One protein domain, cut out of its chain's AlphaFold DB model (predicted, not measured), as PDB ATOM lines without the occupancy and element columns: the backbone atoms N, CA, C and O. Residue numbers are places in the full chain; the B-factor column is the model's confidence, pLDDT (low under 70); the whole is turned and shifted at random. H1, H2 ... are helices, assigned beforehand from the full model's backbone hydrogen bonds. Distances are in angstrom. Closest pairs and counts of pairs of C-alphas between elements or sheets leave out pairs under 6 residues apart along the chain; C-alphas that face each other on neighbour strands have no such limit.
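This is residues 50 to 135 and 149 to 182 of the 286 residues of an uncharacterized protein of Phycisphaerae bacterium (UniProt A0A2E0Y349). Two long helices, H1 and H5, run the same way side by side and cross at a small angle near their middles, making the length of the model. Two very short helices, H2 and H3, make the turn after the last residues of H1; from there a long stretch without a named element, residues 100 to 121, runs back along the side of H5 away from H1 to H4, a shorter helix set steeply beside the first residues of H1. The printed part has 120 residues with five named helices in the order H1, H2, H3, H4, H5 and no named strand; the class is all helix. The whole is loose, with a radius of gyration of the C-alphas of 17.1 A, and only just elongated, spanning 54 by 27 by 23 A.

H1, residues 52 to 86, is the longest helix. It touches H5, residues 149 to 181, at a shallow tilt of 26 degrees, the same way; their closest C-alphas, those of Gln 70 and Leu 164, are 5.6 A apart. With residues 54 to 62 alone, H1 also touches H4, residues 122 to 133, at a steep tilt of 56 degrees, opposite ways; the closest C-alphas, of Ala 58 and Val 130, are 5.4 A apart. H4 and H5 are close but not clearly touching, with the C-alphas of Phe 122 and Arg 158 closest at 6.3 A. H2, residues 90 to 93, is close to H5 but not clearly touching; the closest C-alphas, of Tyr 93 and Phe 177, are 7.0 A apart. H3, residues 96 to 99, is likewise close to H5 but not clearly touching, with the C-alphas of Lys 99 and Asp 173 closest at 7.9 A. H1 and H3 are apart, and so are H3 and H4. In H1, H4 and H5 every O i to N i+4 pair is within hydrogen-bond range; H2 and H3 are too short for such a pair, and in each the one O i to N i+3 pair is not within range.

H1 has 35 residues and measures 50.5 A from C-alpha 52 at (148.772, 116.355, 156.779) to C-alpha 86 at (157.582, 134.372, 203.077). H5 has 33 residues and measures 48.5 A, ending with C-alpha 181 at (153.939, 147.120, 196.283). H4 measures 16.5 A, H3 5.2 A and H2 5.1 A.

The two C-alphas farthest apart, those of Thr 51 and Asp 88, are 54.6 A apart. Residues 136 to 148 are not printed, and C-alphas 135 and 149 are 22.3 A apart across this cut. The links H1 to H2 and H2 to H3 are tight, and H3 to H4, with 22 residues, is long. The mean pLDDT of the printed part is 71.5; 57 residues are under 70, among them residues 50 to 69 and 115 to 135.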
ATOM      1  N   PRO A  50     149.961 121.810 152.208       55.00
ATOM      2  CA  PRO A  50     150.796 121.297 153.280       55.00
ATOM      3  C   PRO A  50     150.301 119.895 153.584       55.00
ATOM      4  O   PRO A  50     149.097 119.633 153.733       55.00
ATOM      5  N   THR A  51     151.239 118.961 153.608       63.53
ATOM      6  CA  THR A  51     150.866 117.590 153.878       63.53
ATOM      7  C   THR A  51     150.290 117.534 155.285       63.53
ATOM      8  O   THR A  51     150.669 118.266 156.201       63.53
ATOM      9  N   LEU A  52     149.338 116.636 155.471       65.38
ATOM     10  CA  LEU A  52     148.772 116.355 156.779       65.38
ATOM     11  C   LEU A  52     149.852 116.016 157.828       65.38
ATOM     12  O   LEU A  52     149.684 116.267 159.018       65.38
ATOM     13  N   GLU A  53     150.974 115.486 157.347       67.00
ATOM     14  CA  GLU A  53     152.203 115.226 158.085       67.00
ATOM     15  C   GLU A  53     152.873 116.515 158.589       67.00
ATOM     16  O   GLU A  53     153.120 116.617 159.785       67.00
ATOM     17  N   MET A  54     153.030 117.550 157.752       65.06
ATOM     18  CA  MET A  54     153.580 118.849 158.180       65.06
ATOM     19  C   MET A  54     152.739 119.509 159.279       65.06
ATOM     20  O   MET A  54     153.285 120.003 160.265       65.06
ATOM     21  N   LYS A  55     151.403 119.477 159.161       67.31
ATOM     22  CA  LYS A  55     150.515 120.001 160.216       67.31
ATOM     23  C   LYS A  55     150.650 119.199 161.515       67.31
ATOM     24  O   LYS A  55     150.630 119.773 162.601       67.31
ATOM     25  N   MET A  56     150.809 117.879 161.422       69.25
ATOM     26  CA  MET A  56     151.053 117.034 162.593       69.25
ATOM     27  C   MET A  56     152.402 117.309 163.256       69.25
ATOM     28  O   MET A  56     152.469 117.306 164.484       69.25
ATOM     29  N   ASP A  57     153.453 117.549 162.480       66.12
ATOM     30  CA  ASP A  57     154.780 117.848 163.014       66.12
ATOM     31  C   ASP A  57     154.834 119.246 163.644       66.12
ATOM     32  O   ASP A  57     155.299 119.376 164.776       66.12
ATOM     33  N   ALA A  58     154.203 120.253 163.027       65.25
ATOM     34  CA  ALA A  58     153.998 121.565 163.647       65.25
ATOM     35  C   ALA A  58     153.274 121.457 165.000       65.25
ATOM     36  O   ALA A  58     153.726 122.014 166.001       65.25
ATOM     37  N   LEU A  59     152.187 120.680 165.073       66.81
ATOM     38  CA  LEU A  59     151.463 120.452 166.327       66.81
ATOM     39  C   LEU A  59     152.329 119.751 167.386       66.81
ATOM     40  O   LEU A  59     152.218 120.065 168.572       66.81
ATOM     41  N   ARG A  60     153.195 118.809 166.989       68.75
ATOM     42  CA  ARG A  60     154.113 118.121 167.913       68.75
ATOM     43  C   ARG A  60     155.152 119.080 168.481       68.75
ATOM     44  O   ARG A  60     155.375 119.073 169.694       68.75
ATOM     45  N   ASP A  61     155.734 119.913 167.627       66.06
ATOM     46  CA  ASP A  61     156.728 120.907 168.019       66.06
ATOM     47  C   ASP A  61     156.114 121.971 168.929       66.06
ATOM     48  O   ASP A  61     156.653 122.248 170.004       66.06
ATOM     49  N   MET A  62     154.928 122.482 168.579       68.62
ATOM     50  CA  MET A  62     154.156 123.375 169.444       68.62
ATOM     51  C   MET A  62     153.872 122.730 170.798       68.62
ATOM     52  O   MET A  62     154.109 123.348 171.831       68.62
ATOM     53  N   ASN A  63     153.409 121.478 170.831       68.50
ATOM     54  CA  ASN A  63     153.100 120.794 172.084       68.50
ATOM     55  C   ASN A  63     154.347 120.586 172.963       68.50
ATOM     56  O   ASN A  63     154.288 120.744 174.184       68.50
ATOM     57  N   SER A  64     155.492 120.272 172.352       62.38
ATOM     58  CA  SER A  64     156.781 120.173 173.045       62.38
ATOM     59  C   SER A  64     157.216 121.525 173.624       62.38
ATOM     60  O   SER A  64     157.571 121.627 174.806       62.38
ATOM     61  N   ALA A  65     157.109 122.592 172.825       62.78
ATOM     62  CA  ALA A  65     157.420 123.952 173.246       62.78
ATOM     63  C   ALA A  65     156.501 124.416 174.386       62.78
ATOM     64  O   ALA A  65     157.007 124.905 175.400       62.78
ATOM     65  N   ILE A  66     155.186 124.189 174.269       67.50
ATOM     66  CA  ILE A  66     154.189 124.465 175.312       67.50
ATOM     67  C   ILE A  66     154.567 123.735 176.597       67.50
ATOM     68  O   ILE A  66     154.634 124.363 177.650       67.50
ATOM     69  N   GLY A  67     154.891 122.442 176.526       55.09
ATOM     70  CA  GLY A  67     155.309 121.665 177.693       55.09
ATOM     71  C   GLY A  67     156.541 122.255 178.391       55.09
ATOM     72  O   GLY A  67     156.551 122.403 179.614       55.09
ATOM     73  N   SER A  68     157.563 122.653 177.626       60.91
ATOM     74  CA  SER A  68     158.766 123.298 178.172       60.91
ATOM     75  C   SER A  68     158.461 124.652 178.825       60.91
ATOM     76  O   SER A  68     158.952 124.943 179.920       60.91
ATOM     77  N   HIS A  69     157.629 125.477 178.187       65.12
ATOM     78  CA  HIS A  69     157.263 126.798 178.702       65.12
ATOM     79  C   HIS A  69     156.363 126.683 179.932       65.12
ATOM     80  O   HIS A  69     156.624 127.353 180.927       65.12
ATOM     81  N   GLN A  70     155.402 125.759 179.934       71.88
ATOM     82  CA  GLN A  70     154.540 125.479 181.081       71.88
ATOM     83  C   GLN A  70     155.365 125.104 182.313       71.88
ATOM     84  O   GLN A  70     155.114 125.607 183.404       71.88
ATOM     85  N   GLN A  71     156.396 124.266 182.156       70.25
ATOM     86  CA  GLN A  71     157.287 123.920 183.265       70.25
ATOM     87  C   GLN A  71     158.020 125.141 183.833       70.25
ATOM     88  O   GLN A  71     158.233 125.214 185.043       70.25
ATOM     89  N   LYS A  72     158.426 126.091 182.984       71.50
ATOM     90  CA  LYS A  72     159.067 127.338 183.427       71.50
ATOM     91  C   LYS A  72     158.065 128.245 184.142       71.50
ATOM     92  O   LYS A  72     158.364 128.707 185.237       71.50
ATOM     93  N   VAL A  73     156.877 128.440 183.569       70.56
ATOM     94  CA  VAL A  73     155.803 129.270 184.141       70.56
ATOM     95  C   VAL A  73     155.337 128.725 185.491       70.56
ATOM     96  O   VAL A  73     155.202 129.494 186.439       70.56
ATOM     97  N   ASN A  74     155.181 127.406 185.623       77.69
ATOM     98  CA  ASN A  74     154.849 126.771 186.900       77.69
ATOM     99  C   ASN A  74     155.937 127.023 187.950       77.69
ATOM    100  O   ASN A  74     155.620 127.405 189.066       77.69
ATOM    101  N   LYS A  75     157.223 126.898 187.590       77.62
ATOM    102  CA  LYS A  75     158.325 127.197 188.524       77.62
ATOM    103  C   LYS A  75     158.338 128.655 188.971       77.62
ATOM    104  O   LYS A  75     158.563 128.923 190.145       77.62
ATOM    105  N   VAL A  76     158.119 129.588 188.045       75.25
ATOM    106  CA  VAL A  76     158.023 131.020 188.371       75.25
ATOM    107  C   VAL A  76     156.825 131.274 189.282       75.25
ATOM    108  O   VAL A  76     156.964 131.985 190.270       75.25
ATOM    109  N   THR A  77     155.687 130.638 189.000       83.44
ATOM    110  CA  THR A  77     154.500 130.688 189.860       83.44
ATOM    111  C   THR A  77     154.830 130.192 191.265       83.44
ATOM    112  O   THR A  77     154.605 130.921 192.220       83.44
ATOM    113  N   ASP A  78     155.449 129.018 191.401       88.88
ATOM    114  CA  ASP A  78     155.849 128.465 192.700       88.88
ATOM    115  C   ASP A  78     156.787 129.415 193.465       88.88
ATOM    116  O   ASP A  78     156.655 129.580 194.680       88.88
ATOM    117  N   TYR A  79     157.727 130.064 192.769       84.50
ATOM    118  CA  TYR A  79     158.625 131.058 193.360       84.50
ATOM    119  C   TYR A  79     157.881 132.309 193.823       84.50
ATOM    120  O   TYR A  79     158.093 132.732 194.956       84.50
ATOM    121  N   MET A  80     156.987 132.866 193.005       85.44
ATOM    122  CA  MET A  80     156.167 134.020 193.385       85.44
ATOM    123  C   MET A  80     155.253 133.688 194.566       85.44
ATOM    124  O   MET A  80     155.199 134.449 195.527       85.44
ATOM    125  N   GLU A  81     154.589 132.528 194.562       92.56
ATOM    126  CA  GLU A  81     153.742 132.107 195.681       92.56
ATOM    127  C   GLU A  81     154.541 131.907 196.971       92.56
ATOM    128  O   GLU A  81     154.065 132.252 198.051       92.56
ATOM    129  N   THR A  82     155.739 131.327 196.875       92.50
ATOM    130  CA  THR A  82     156.619 131.133 198.033       92.50
ATOM    131  C   THR A  82     157.086 132.478 198.574       92.50
ATOM    132  O   THR A  82     156.953 132.718 199.766       92.50
ATOM    133  N   TYR A  83     157.544 133.378 197.703       92.56
ATOM    134  CA  TYR A  83     157.966 134.720 198.093       92.56
ATOM    135  C   TYR A  83     156.835 135.492 198.780       92.56
ATOM    136  O   TYR A  83     157.015 136.005 199.880       92.56
ATOM    137  N   LEU A  84     155.639 135.505 198.186       92.38
ATOM    138  CA  LEU A  84     154.470 136.164 198.768       92.38
ATOM    139  C   LEU A  84     154.098 135.595 200.146       92.38
ATOM    140  O   LEU A  84     153.639 136.342 201.004       92.38
ATOM    141  N   LYS A  85     154.276 134.288 200.376       93.56
ATOM    142  CA  LYS A  85     154.061 133.668 201.696       93.56
ATOM    143  C   LYS A  85     155.165 134.046 202.682       93.56
ATOM    144  O   LYS A  85     154.852 134.381 203.817       93.56
ATOM    145  N   ASP A  86     156.422 134.028 202.247       92.31
ATOM    146  CA  ASP A  86     157.582 134.372 203.077       92.31
ATOM    147  C   ASP A  86     157.563 135.850 203.515       92.31
ATOM    148  O   ASP A  86     158.020 136.160 204.612       92.31
ATOM    149  N   GLN A  87     157.002 136.746 202.692       92.25
ATOM    150  CA  GLN A  87     156.841 138.177 202.997       92.25
ATOM    151  C   GLN A  87     155.484 138.539 203.634       92.25
ATOM    152  O   GLN A  87     155.181 139.718 203.784       92.25
ATOM    153  N   ASP A  88     154.646 137.556 203.981       91.19
ATOM    154  CA  ASP A  88     153.285 137.759 204.522       91.19
ATOM    155  C   ASP A  88     152.321 138.554 203.600       91.19
ATOM    156  O   ASP A  88     151.244 138.994 203.998       91.19
ATOM    157  N   LEU A  89     152.653 138.675 202.312       90.44
ATOM    158  CA  LEU A  89     151.848 139.362 201.294       90.44
ATOM    159  C   LEU A  89     150.767 138.466 200.664       90.44
ATOM    160  O   LEU A  89     149.898 138.942 199.930       90.44
ATOM    161  N   TRP A  90     150.796 137.158 200.932       90.00
ATOM    162  CA  TRP A  90     149.874 136.186 200.335       90.00
ATOM    163  C   TRP A  90     148.403 136.458 200.673       90.00
ATOM    164  O   TRP A  90     147.515 136.229 199.845       90.00
ATOM    165  N   SER A  91     148.133 136.923 201.894       87.25
ATOM    166  CA  SER A  91     146.778 137.249 202.342       87.25
ATOM    167  C   SER A  91     146.225 138.463 201.590       87.25
ATOM    168  O   SER A  91     145.087 138.428 201.126       87.25
ATOM    169  N   GLU A  92     147.063 139.480 201.383       85.88
ATOM    170  CA  GLU A  92     146.736 140.698 200.644       85.88
ATOM    171  C   GLU A  92     146.509 140.427 199.156       85.88
ATOM    172  O   GLU A  92     145.503 140.859 198.597       85.88
ATOM    173  N   TYR A  93     147.390 139.646 198.528       84.69
ATOM    174  CA  TYR A  93     147.240 139.233 197.131       84.69
ATOM    175  C   TYR A  93     145.914 138.488 196.883       84.69
ATOM    176  O   TYR A  93     145.289 138.625 195.834       84.69
ATOM    177  N   ASN A  94     145.438 137.710 197.859       83.56
ATOM    178  CA  ASN A  94     144.196 136.947 197.729       83.56
ATOM    179  C   ASN A  94     142.917 137.737 198.038       83.56
ATOM    180  O   ASN A  94     141.827 137.168 197.925       83.56
ATOM    181  N   VAL A  95     143.010 139.026 198.380       82.69
ATOM    182  CA  VAL A  95     141.828 139.867 198.586       82.69
ATOM    183  C   VAL A  95     141.078 140.026 197.254       82.69
ATOM    184  O   VAL A  95     141.671 140.484 196.273       82.69
ATOM    185  N   PRO A  96     139.769 139.706 197.188       71.31
ATOM    186  CA  PRO A  96     138.998 139.757 195.942       71.31
ATOM    187  C   PRO A  96     139.043 141.113 195.227       71.31
ATOM    188  O   PRO A  96     139.052 141.164 194.003       71.31
ATOM    189  N   ASP A  97     139.104 142.210 195.981       70.44
ATOM    190  CA  ASP A  97     139.163 143.563 195.421       70.44
ATOM    191  C   ASP A  97     140.526 143.909 194.807       70.44
ATOM    192  O   ASP A  97     140.592 144.765 193.926       70.44
ATOM    193  N   ILE A  98     141.603 143.246 195.242       69.50
ATOM    194  CA  ILE A  98     142.935 143.388 194.647       69.50
ATOM    195  C   ILE A  98     143.010 142.577 193.350       69.50
ATOM    196  O   ILE A  98     143.390 143.133 192.323       69.50
ATOM    197  N   LYS A  99     142.518 141.332 193.350       62.97
ATOM    198  CA  LYS A  99     142.441 140.483 192.142       62.97
ATOM    199  C   LYS A  99     141.543 141.025 191.031       62.97
ATOM    200  O   LYS A  99     141.745 140.709 189.873       62.97
ATOM    201  N   LYS A 100     140.535 141.832 191.371       62.84
ATOM    202  CA  LYS A 100     139.681 142.520 190.382       62.84
ATOM    203  C   LYS A 100     140.311 143.793 189.808       62.84
ATOM    204  O   LYS A 100     139.726 144.422 188.931       62.84
ATOM    205  N   ARG A 101     141.422 144.262 190.384       64.06
ATOM    206  CA  ARG A 101     142.100 145.511 189.991       64.06
ATOM    207  C   ARG A 101     143.445 145.268 189.318       64.06
ATOM    208  O   ARG A 101     143.864 146.111 188.531       64.06
ATOM    209  N   LEU A 102     144.111 144.179 189.675       66.69
ATOM    210  CA  LEU A 102     145.405 143.744 189.164       66.69
ATOM    211  C   LEU A 102     145.163 142.434 188.409       66.69
ATOM    212  O   LEU A 102     144.327 141.644 188.842       66.69
ATOM    213  N   GLY A 103     145.787 142.250 187.246       65.62
ATOM    214  CA  GLY A 103     145.615 141.028 186.459       65.62
ATOM    215  C   GLY A 103     144.349 140.952 185.598       65.62
ATOM    216  O   GLY A 103     144.487 140.646 184.427       65.62
ATOM    217  N   ASP A 104     143.153 141.257 186.115       73.56
ATOM    218  CA  ASP A 104     141.877 141.232 185.357       73.56
ATOM    219  C   ASP A 104     141.681 142.536 184.554       73.56
ATOM    220  O   ASP A 104     141.078 143.519 185.008       73.56
ATOM    221  N   ARG A 105     142.268 142.590 183.356       70.69
ATOM    222  CA  ARG A 105     142.249 143.780 182.493       70.69
ATOM    223  C   ARG A 105     140.917 143.944 181.777       70.69
ATOM    224  O   ARG A 105     140.515 145.084 181.514       70.69
ATOM    225  N   ASN A 106     140.258 142.841 181.432       74.94
ATOM    226  CA  ASN A 106     138.995 142.870 180.698       74.94
ATOM    227  C   ASN A 106     137.763 143.054 181.623       74.94
ATOM    228  O   ASN A 106     136.686 143.407 181.132       74.94
ATOM    229  N   LYS A 107     137.952 142.939 182.948       78.88
ATOM    230  CA  LYS A 107     136.963 143.099 184.027       78.88
ATOM    231  C   LYS A 107     135.853 142.049 184.021       78.88
ATOM    232  O   LYS A 107     134.722 142.364 184.415       78.88
ATOM    233  N   ASP A 108     136.135 140.832 183.574       78.62
ATOM    234  CA  ASP A 108     135.167 139.731 183.570       78.62
ATOM    235  C   ASP A 108     135.141 138.929 184.888       78.62
ATOM    236  O   ASP A 108     134.229 138.126 185.117       78.62
ATOM    237  N   GLY A 109     136.064 139.224 185.809       74.94
ATOM    238  CA  GLY A 109     136.184 138.585 187.113       74.94
ATOM    239  C   GLY A 109     137.038 137.315 187.122       74.94
ATOM    240  O   GLY A 109     137.088 136.653 188.168       74.94
ATOM    241  N   VAL A 110     137.694 136.966 186.013       79.94
ATOM    242  CA  VAL A 110     138.576 135.806 185.865       79.94
ATOM    243  C   VAL A 110     139.907 136.259 185.273       79.94
ATOM    244  O   VAL A 110     139.937 136.937 184.266       79.94
ATOM    245  N   ILE A 111     141.021 135.844 185.883       77.62
ATOM    246  CA  ILE A 111     142.355 136.111 185.328       77.62
ATOM    247  C   ILE A 111     142.707 134.994 184.349       77.62
ATOM    248  O   ILE A 111     142.978 133.861 184.774       77.62
ATOM    249  N   ASP A 112     142.706 135.295 183.055       77.94
ATOM    250  CA  ASP A 112     142.977 134.322 182.002       77.94
ATOM    251  C   ASP A 112     143.730 134.910 180.791       77.94
ATOM    252  O   ASP A 112     144.228 136.035 180.801       77.94
ATOM    253  N   MET A 113     143.899 134.108 179.736       69.50
ATOM    254  CA  MET A 113     144.565 134.531 178.498       69.50
ATOM    255  C   MET A 113     144.023 135.852 177.921       69.50
ATOM    256  O   MET A 113     144.750 136.554 177.214       69.50
ATOM    257  N   MET A 114     142.760 136.196 178.170       73.69
ATOM    258  CA  MET A 114     142.138 137.416 177.672       73.69
ATOM    259  C   MET A 114     142.704 138.684 178.309       73.69
ATOM    260  O   MET A 114     142.599 139.740 177.682       73.69
ATOM    261  N   ASP A 115     143.370 138.565 179.456       67.94
ATOM    262  CA  ASP A 115     144.005 139.670 180.172       67.94
ATOM    263  C   ASP A 115     145.448 139.961 179.753       67.94
ATOM    264  O   ASP A 115     146.030 140.988 180.126       67.94
ATOM    265  N   LEU A 116     146.052 139.075 178.960       62.28
ATOM    266  CA  LEU A 116     147.405 139.273 178.458       62.28
ATOM    267  C   LEU A 116     147.448 140.472 177.502       62.28
ATOM    268  O   LEU A 116     146.651 140.586 176.570       62.28
ATOM    269  N   GLN A 117     148.430 141.358 177.696       57.47
ATOM    270  CA  GLN A 117     148.615 142.538 176.840       57.47
ATOM    271  C   GLN A 117     148.995 142.174 175.400       57.47
ATOM    272  O   GLN A 117     148.627 142.875 174.460       57.47
ATOM    273  N   PHE A 118     149.745 141.087 175.247       52.09
ATOM    274  CA  PHE A 118     150.123 140.514 173.968       52.09
ATOM    275  C   PHE A 118     149.778 139.031 174.018       52.09
ATOM    276  O   PHE A 118     150.335 138.291 174.829       52.09
ATOM    277  N   LYS A 119     148.855 138.610 173.159       57.19
ATOM    278  CA  LYS A 119     148.509 137.207 172.950       57.19
ATOM    279  C   LYS A 119     148.479 136.936 171.455       57.19
ATOM    280  O   LYS A 119     148.064 137.797 170.685       57.19
ATOM    281  N   ILE A 120     148.948 135.754 171.085       53.06
ATOM    282  CA  ILE A 120     148.771 135.195 169.748       53.06
ATOM    283  C   ILE A 120     147.694 134.129 169.905       53.06
ATOM    284  O   ILE A 120     147.787 133.276 170.801       53.06
ATOM    285  N   ASP A 121     146.654 134.202 169.084       64.19
ATOM    286  CA  ASP A 121     145.594 133.203 169.121       64.19
ATOM    287  C   ASP A 121     146.145 131.849 168.656       64.19
ATOM    288  O   ASP A 121     147.090 131.775 167.875       64.19
ATOM    289  N   PHE A 122     145.571 130.746 169.145       60.25
ATOM    290  CA  PHE A 122     146.086 129.410 168.826       60.25
ATOM    291  C   PHE A 122     146.160 129.151 167.315       60.25
ATOM    292  O   PHE A 122     147.115 128.532 166.856       60.25
ATOM    293  N   ASP A 123     145.171 129.626 166.557       66.31
ATOM    294  CA  ASP A 123     145.111 129.442 165.105       66.31
ATOM    295  C   ASP A 123     146.225 130.211 164.383       66.31
ATOM    296  O   ASP A 123     146.847 129.670 163.475       66.31
ATOM    297  N   GLU A 124     146.547 131.420 164.847       59.00
ATOM    298  CA  GLU A 124     147.668 132.221 164.343       59.00
ATOM    299  C   GLU A 124     149.020 131.601 164.738       59.00
ATOM    300  O   GLU A 124     149.933 131.506 163.923       59.00
ATOM    301  N   ALA A 125     149.143 131.089 165.967       55.03
ATOM    302  CA  ALA A 125     150.341 130.384 166.419       55.03
ATOM    303  C   ALA A 125     150.568 129.070 165.651       55.03
ATOM    304  O   ALA A 125     151.711 128.714 165.359       55.03
ATOM    305  N   LEU A 126     149.489 128.350 165.334       61.09
ATOM    306  CA  LEU A 126     149.527 127.130 164.535       61.09
ATOM    307  C   LEU A 126     149.893 127.428 163.086       61.09
ATOM    308  O   LEU A 126     150.708 126.706 162.520       61.09
ATOM    309  N   ASP A 127     149.340 128.486 162.507       61.12
ATOM    310  CA  ASP A 127     149.689 128.918 161.159       61.12
ATOM    311  C   ASP A 127     151.177 129.292 161.057       61.12
ATOM    312  O   ASP A 127     151.898 128.726 160.238       61.12
ATOM    313  N   ILE A 128     151.691 130.107 161.986       55.78
ATOM    314  CA  ILE A 128     153.125 130.429 162.077       55.78
ATOM    315  C   ILE A 128     153.972 129.153 162.234       55.78
ATOM    316  O   ILE A 128     155.000 128.996 161.571       55.78
ATOM    317  N   ALA A 129     153.556 128.213 163.090       54.06
ATOM    318  CA  ALA A 129     154.272 126.953 163.279       54.06
ATOM    319  C   ALA A 129     154.284 126.086 162.011       54.06
ATOM    320  O   ALA A 129     155.304 125.472 161.707       54.06
ATOM    321  N   VAL A 130     153.184 126.053 161.254       55.97
ATOM    322  CA  VAL A 130     153.097 125.363 159.959       55.97
ATOM    323  C   VAL A 130     153.984 126.053 158.919       55.97
ATOM    324  O   VAL A 130     154.739 125.368 158.233       55.97
ATOM    325  N   GLN A 131     153.988 127.387 158.862       55.28
ATOM    326  CA  GLN A 131     154.862 128.165 157.974       55.28
ATOM    327  C   GLN A 131     156.353 127.925 158.266       55.28
ATOM    328  O   GLN A 131     157.161 127.858 157.340       55.28
ATOM    329  N   HIS A 132     156.731 127.720 159.535       51.62
ATOM    330  CA  HIS A 132     158.092 127.332 159.924       51.62
ATOM    331  C   HIS A 132     158.489 125.907 159.493       51.62
ATOM    332  O   HIS A 132     159.686 125.621 159.426       51.62
ATOM    333  N   GLN A 133     157.528 125.029 159.181       49.69
ATOM    334  CA  GLN A 133     157.781 123.679 158.653       49.69
ATOM    335  C   GLN A 133     157.917 123.650 157.116       49.69
ATOM    336  O   GLN A 133     158.432 122.677 156.569       49.69
ATOM    337  N   GLY A 134     157.502 124.706 156.408       38.66
ATOM    338  CA  GLY A 134     157.600 124.834 154.948       38.66
ATOM    339  C   GLY A 134     156.433 125.630 154.350       38.66
ATOM    340  O   GLY A 134     155.320 125.579 154.858       38.66
ATOM    341  N   GLU A 135     156.709 126.376 153.276       40.38
ATOM    342  CA  GLU A 135     155.842 127.375 152.623       40.38
ATOM    343  C   GLU A 135     154.393 126.934 152.260       40.38
ATOM    344  O   GLU A 135     154.187 125.903 151.623       40.38
ATOM    345  N   ARG A 149     142.646 112.519 163.015       63.03
ATOM    346  CA  ARG A 149     143.772 112.418 163.962       63.03
ATOM    347  C   ARG A 149     144.433 113.770 164.183       63.03
ATOM    348  O   ARG A 149     144.751 114.088 165.323       63.03
ATOM    349  N   VAL A 150     144.597 114.552 163.118       67.25
ATOM    350  CA  VAL A 150     145.131 115.914 163.216       67.25
ATOM    351  C   VAL A 150     144.194 116.805 164.003       67.25
ATOM    352  O   VAL A 150     144.654 117.424 164.947       67.25
ATOM    353  N   THR A 151     142.897 116.807 163.697       65.69
ATOM    354  CA  THR A 151     141.893 117.591 164.427       65.69
ATOM    355  C   THR A 151     141.859 117.215 165.909       65.69
ATOM    356  O   THR A 151     141.918 118.080 166.776       65.69
ATOM    357  N   ALA A 152     141.854 115.917 166.233       60.59
ATOM    358  CA  ALA A 152     141.889 115.467 167.624       60.59
ATOM    359  C   ALA A 152     143.184 115.873 168.344       60.59
ATOM    360  O   ALA A 152     143.156 116.187 169.535       60.59
ATOM    361  N   TYR A 153     144.324 115.852 167.651       70.31
ATOM    362  CA  TYR A 153     145.586 116.299 168.230       70.31
ATOM    363  C   TYR A 153     145.621 117.823 168.382       70.31
ATOM    364  O   TYR A 153     146.027 118.314 169.430       70.31
ATOM    365  N   GLU A 154     145.104 118.561 167.405       73.62
ATOM    366  CA  GLU A 154     144.930 120.008 167.443       73.62
ATOM    367  C   GLU A 154     144.121 120.444 168.667       73.62
ATOM    368  O   GLU A 154     144.568 121.327 169.391       73.62
ATOM    369  N   ASP A 155     143.015 119.767 168.990       68.62
ATOM    370  CA  ASP A 155     142.235 120.036 170.206       68.62
ATOM    371  C   ASP A 155     143.056 119.869 171.495       68.62
ATOM    372  O   ASP A 155     142.890 120.622 172.461       68.62
ATOM    373  N   VAL A 156     143.947 118.873 171.539       68.19
ATOM    374  CA  VAL A 156     144.834 118.638 172.690       68.19
ATOM    375  C   VAL A 156     145.878 119.746 172.803       68.19
ATOM    376  O   VAL A 156     146.104 120.266 173.903       68.19
ATOM    377  N   VAL A 157     146.494 120.141 171.686       64.44
ATOM    378  CA  VAL A 157     147.486 121.225 171.672       64.44
ATOM    379  C   VAL A 157     146.815 122.564 171.989       64.44
ATOM    380  O   VAL A 157     147.341 123.315 172.805       64.44
ATOM    381  N   ARG A 158     145.609 122.824 171.470       72.38
ATOM    382  CA  ARG A 158     144.803 124.020 171.762       72.38
ATOM    383  C   ARG A 158     144.487 124.141 173.248       72.38
ATOM    384  O   ARG A 158     144.707 125.194 173.840       72.38
ATOM    385  N   LYS A 159     144.050 123.055 173.894       69.25
ATOM    386  CA  LYS A 159     143.849 123.029 175.356       69.25
ATOM    387  C   LYS A 159     145.140 123.320 176.119       69.25
ATOM    388  O   LYS A 159     145.123 124.070 177.089       69.25
ATOM    389  N   SER A 160     146.255 122.744 175.678       69.69
ATOM    390  CA  SER A 160     147.562 122.955 176.312       69.69
ATOM    391  C   SER A 160     148.046 124.401 176.149       69.69
ATOM    392  O   SER A 160     148.577 124.977 177.096       69.69
ATOM    393  N   TRP A 161     147.795 125.014 174.991       70.25
ATOM    394  CA  TRP A 161     148.072 126.424 174.714       70.25
ATOM    395  C   TRP A 161     147.259 127.359 175.610       70.25
ATOM    396  O   TRP A 161     147.818 128.271 176.217       70.25
ATOM    397  N   VAL A 162     145.952 127.112 175.744       75.00
ATOM    398  CA  VAL A 162     145.084 127.889 176.645       75.00
ATOM    399  C   VAL A 162     145.568 127.771 178.091       75.00
ATOM    400  O   VAL A 162     145.722 128.781 178.770       75.00
ATOM    401  N   ASN A 163     145.894 126.560 178.552       75.75
ATOM    402  CA  ASN A 163     146.420 126.350 179.904       75.75
ATOM    403  C   ASN A 163     147.727 127.119 180.155       75.75
ATOM    404  O   ASN A 163     147.892 127.716 181.223       75.75
ATOM    405  N   LEU A 164     148.632 127.140 179.171       73.44
ATOM    406  CA  LEU A 164     149.866 127.921 179.239       73.44
ATOM    407  C   LEU A 164     149.575 129.409 179.369       73.44
ATOM    408  O   LEU A 164     150.100 130.045 180.280       73.44
ATOM    409  N   ASN A 165     148.722 129.959 178.508       72.12
ATOM    410  CA  ASN A 165     148.400 131.382 178.537       72.12
ATOM    411  C   ASN A 165     147.672 131.796 179.820       72.12
ATOM    412  O   ASN A 165     148.017 132.822 180.395       72.12
ATOM    413  N   ASN A 166     146.772 130.965 180.346       76.62
ATOM    414  CA  ASN A 166     146.154 131.206 181.654       76.62
ATOM    415  C   ASN A 166     147.200 131.211 182.781       76.62
ATOM    416  O   ASN A 166     147.150 132.027 183.698       76.62
ATOM    417  N   SER A 167     148.193 130.322 182.702       73.81
ATOM    418  CA  SER A 167     149.291 130.291 183.673       73.81
ATOM    419  C   SER A 167     150.196 131.524 183.547       73.81
ATOM    420  O   SER A 167     150.648 132.060 184.557       73.81
ATOM    421  N   MET A 168     150.440 132.006 182.324       72.06
ATOM    422  CA  MET A 168     151.173 133.254 182.083       72.06
ATOM    423  C   MET A 168     150.403 134.472 182.597       72.06
ATOM    424  O   MET A 168     151.018 135.342 183.209       72.06
ATOM    425  N   ALA A 169     149.079 134.508 182.429       72.69
ATOM    426  CA  ALA A 169     148.226 135.569 182.964       72.69
ATOM    427  C   ALA A 169     148.322 135.638 184.492       72.69
ATOM    428  O   ALA A 169     148.513 136.712 185.054       72.69
ATOM    429  N   LYS A 170     148.334 134.480 185.166       81.69
ATOM    430  CA  LYS A 170     148.576 134.410 186.614       81.69
ATOM    431  C   LYS A 170     149.944 134.986 187.008       81.69
ATOM    432  O   LYS A 170     150.038 135.728 187.981       81.69
ATOM    433  N   VAL A 171     151.011 134.655 186.276       79.19
ATOM    434  CA  VAL A 171     152.355 135.220 186.523       79.19
ATOM    435  C   VAL A 171     152.368 136.733 186.306       79.19
ATOM    436  O   VAL A 171     152.975 137.454 187.099       79.19
ATOM    437  N   GLN A 172     151.693 137.219 185.264       79.00
ATOM    438  CA  GLN A 172     151.561 138.648 185.004       79.00
ATOM    439  C   GLN A 172     150.833 139.350 186.156       79.00
ATOM    440  O   GLN A 172     151.340 140.345 186.657       79.00
ATOM    441  N   ASP A 173     149.718 138.800 186.634       80.75
ATOM    442  CA  ASP A 173     148.971 139.324 187.780       80.75
ATOM    443  C   ASP A 173     149.826 139.406 189.056       80.75
ATOM    444  O   ASP A 173     149.952 140.468 189.665       80.75
ATOM    445  N   MET A 174     150.511 138.317 189.428       81.50
ATOM    446  CA  MET A 174     151.419 138.328 190.587       81.50
ATOM    447  C   MET A 174     152.559 139.343 190.416       81.50
ATOM    448  O   MET A 174     152.974 139.976 191.388       81.50
ATOM    449  N   SER A 175     153.045 139.538 189.188       81.62
ATOM    450  CA  SER A 175     154.062 140.551 188.886       81.62
ATOM    451  C   SER A 175     153.508 141.967 189.043       81.62
ATOM    452  O   SER A 175     154.148 142.798 189.680       81.62
ATOM    453  N   GLU A 176     152.314 142.245 188.514       80.38
ATOM    454  CA  GLU A 176     151.628 143.535 188.660       80.38
ATOM    455  C   GLU A 176     151.350 143.849 190.138       80.38
ATOM    456  O   GLU A 176     151.561 144.982 190.579       80.38
ATOM    457  N   PHE A 177     150.975 142.839 190.930       84.75
ATOM    458  CA  PHE A 177     150.841 142.963 192.379       84.75
ATOM    459  C   PHE A 177     152.153 143.363 193.054       84.75
ATOM    460  O   PHE A 177     152.185 144.378 193.751       84.75
ATOM    461  N   LEU A 178     153.242 142.637 192.804       83.50
ATOM    462  CA  LEU A 178     154.553 142.951 193.379       83.50
ATOM    463  C   LEU A 178     155.061 144.335 192.942       83.50
ATOM    464  O   LEU A 178     155.595 145.085 193.756       83.50
ATOM    465  N   VAL A 179     154.831 144.727 191.685       82.75
ATOM    466  CA  VAL A 179     155.156 146.074 191.187       82.75
ATOM    467  C   VAL A 179     154.347 147.141 191.924       82.75
ATOM    468  O   VAL A 179     154.909 148.161 192.318       82.75
ATOM    469  N   SER A 180     153.053 146.906 192.168       83.75
ATOM    470  CA  SER A 180     152.191 147.834 192.916       83.75
ATOM    471  C   SER A 180     152.639 148.041 194.368       83.75
ATOM    472  O   SER A 180     152.349 149.084 194.955       83.75
ATOM    473  N   LYS A 181     153.364 147.067 194.934       84.81
ATOM    474  CA  LYS A 181     153.939 147.120 196.283       84.81
ATOM    475  C   LYS A 181     155.343 147.722 196.325       84.81
ATOM    476  O   LYS A 181     155.744 148.221 197.368       84.81
ATOM    477  N   GLY A 182     156.044 147.746 195.192       82.62
ATOM    478  CA  GLY A 182     157.455 148.124 195.121       82.62
ATOM    479  C   GLY A 182     158.420 146.958 195.372       82.62
ATOM    480  O   GLY A 182     159.625 147.166 195.300       82.62
TER     481      GLY A 182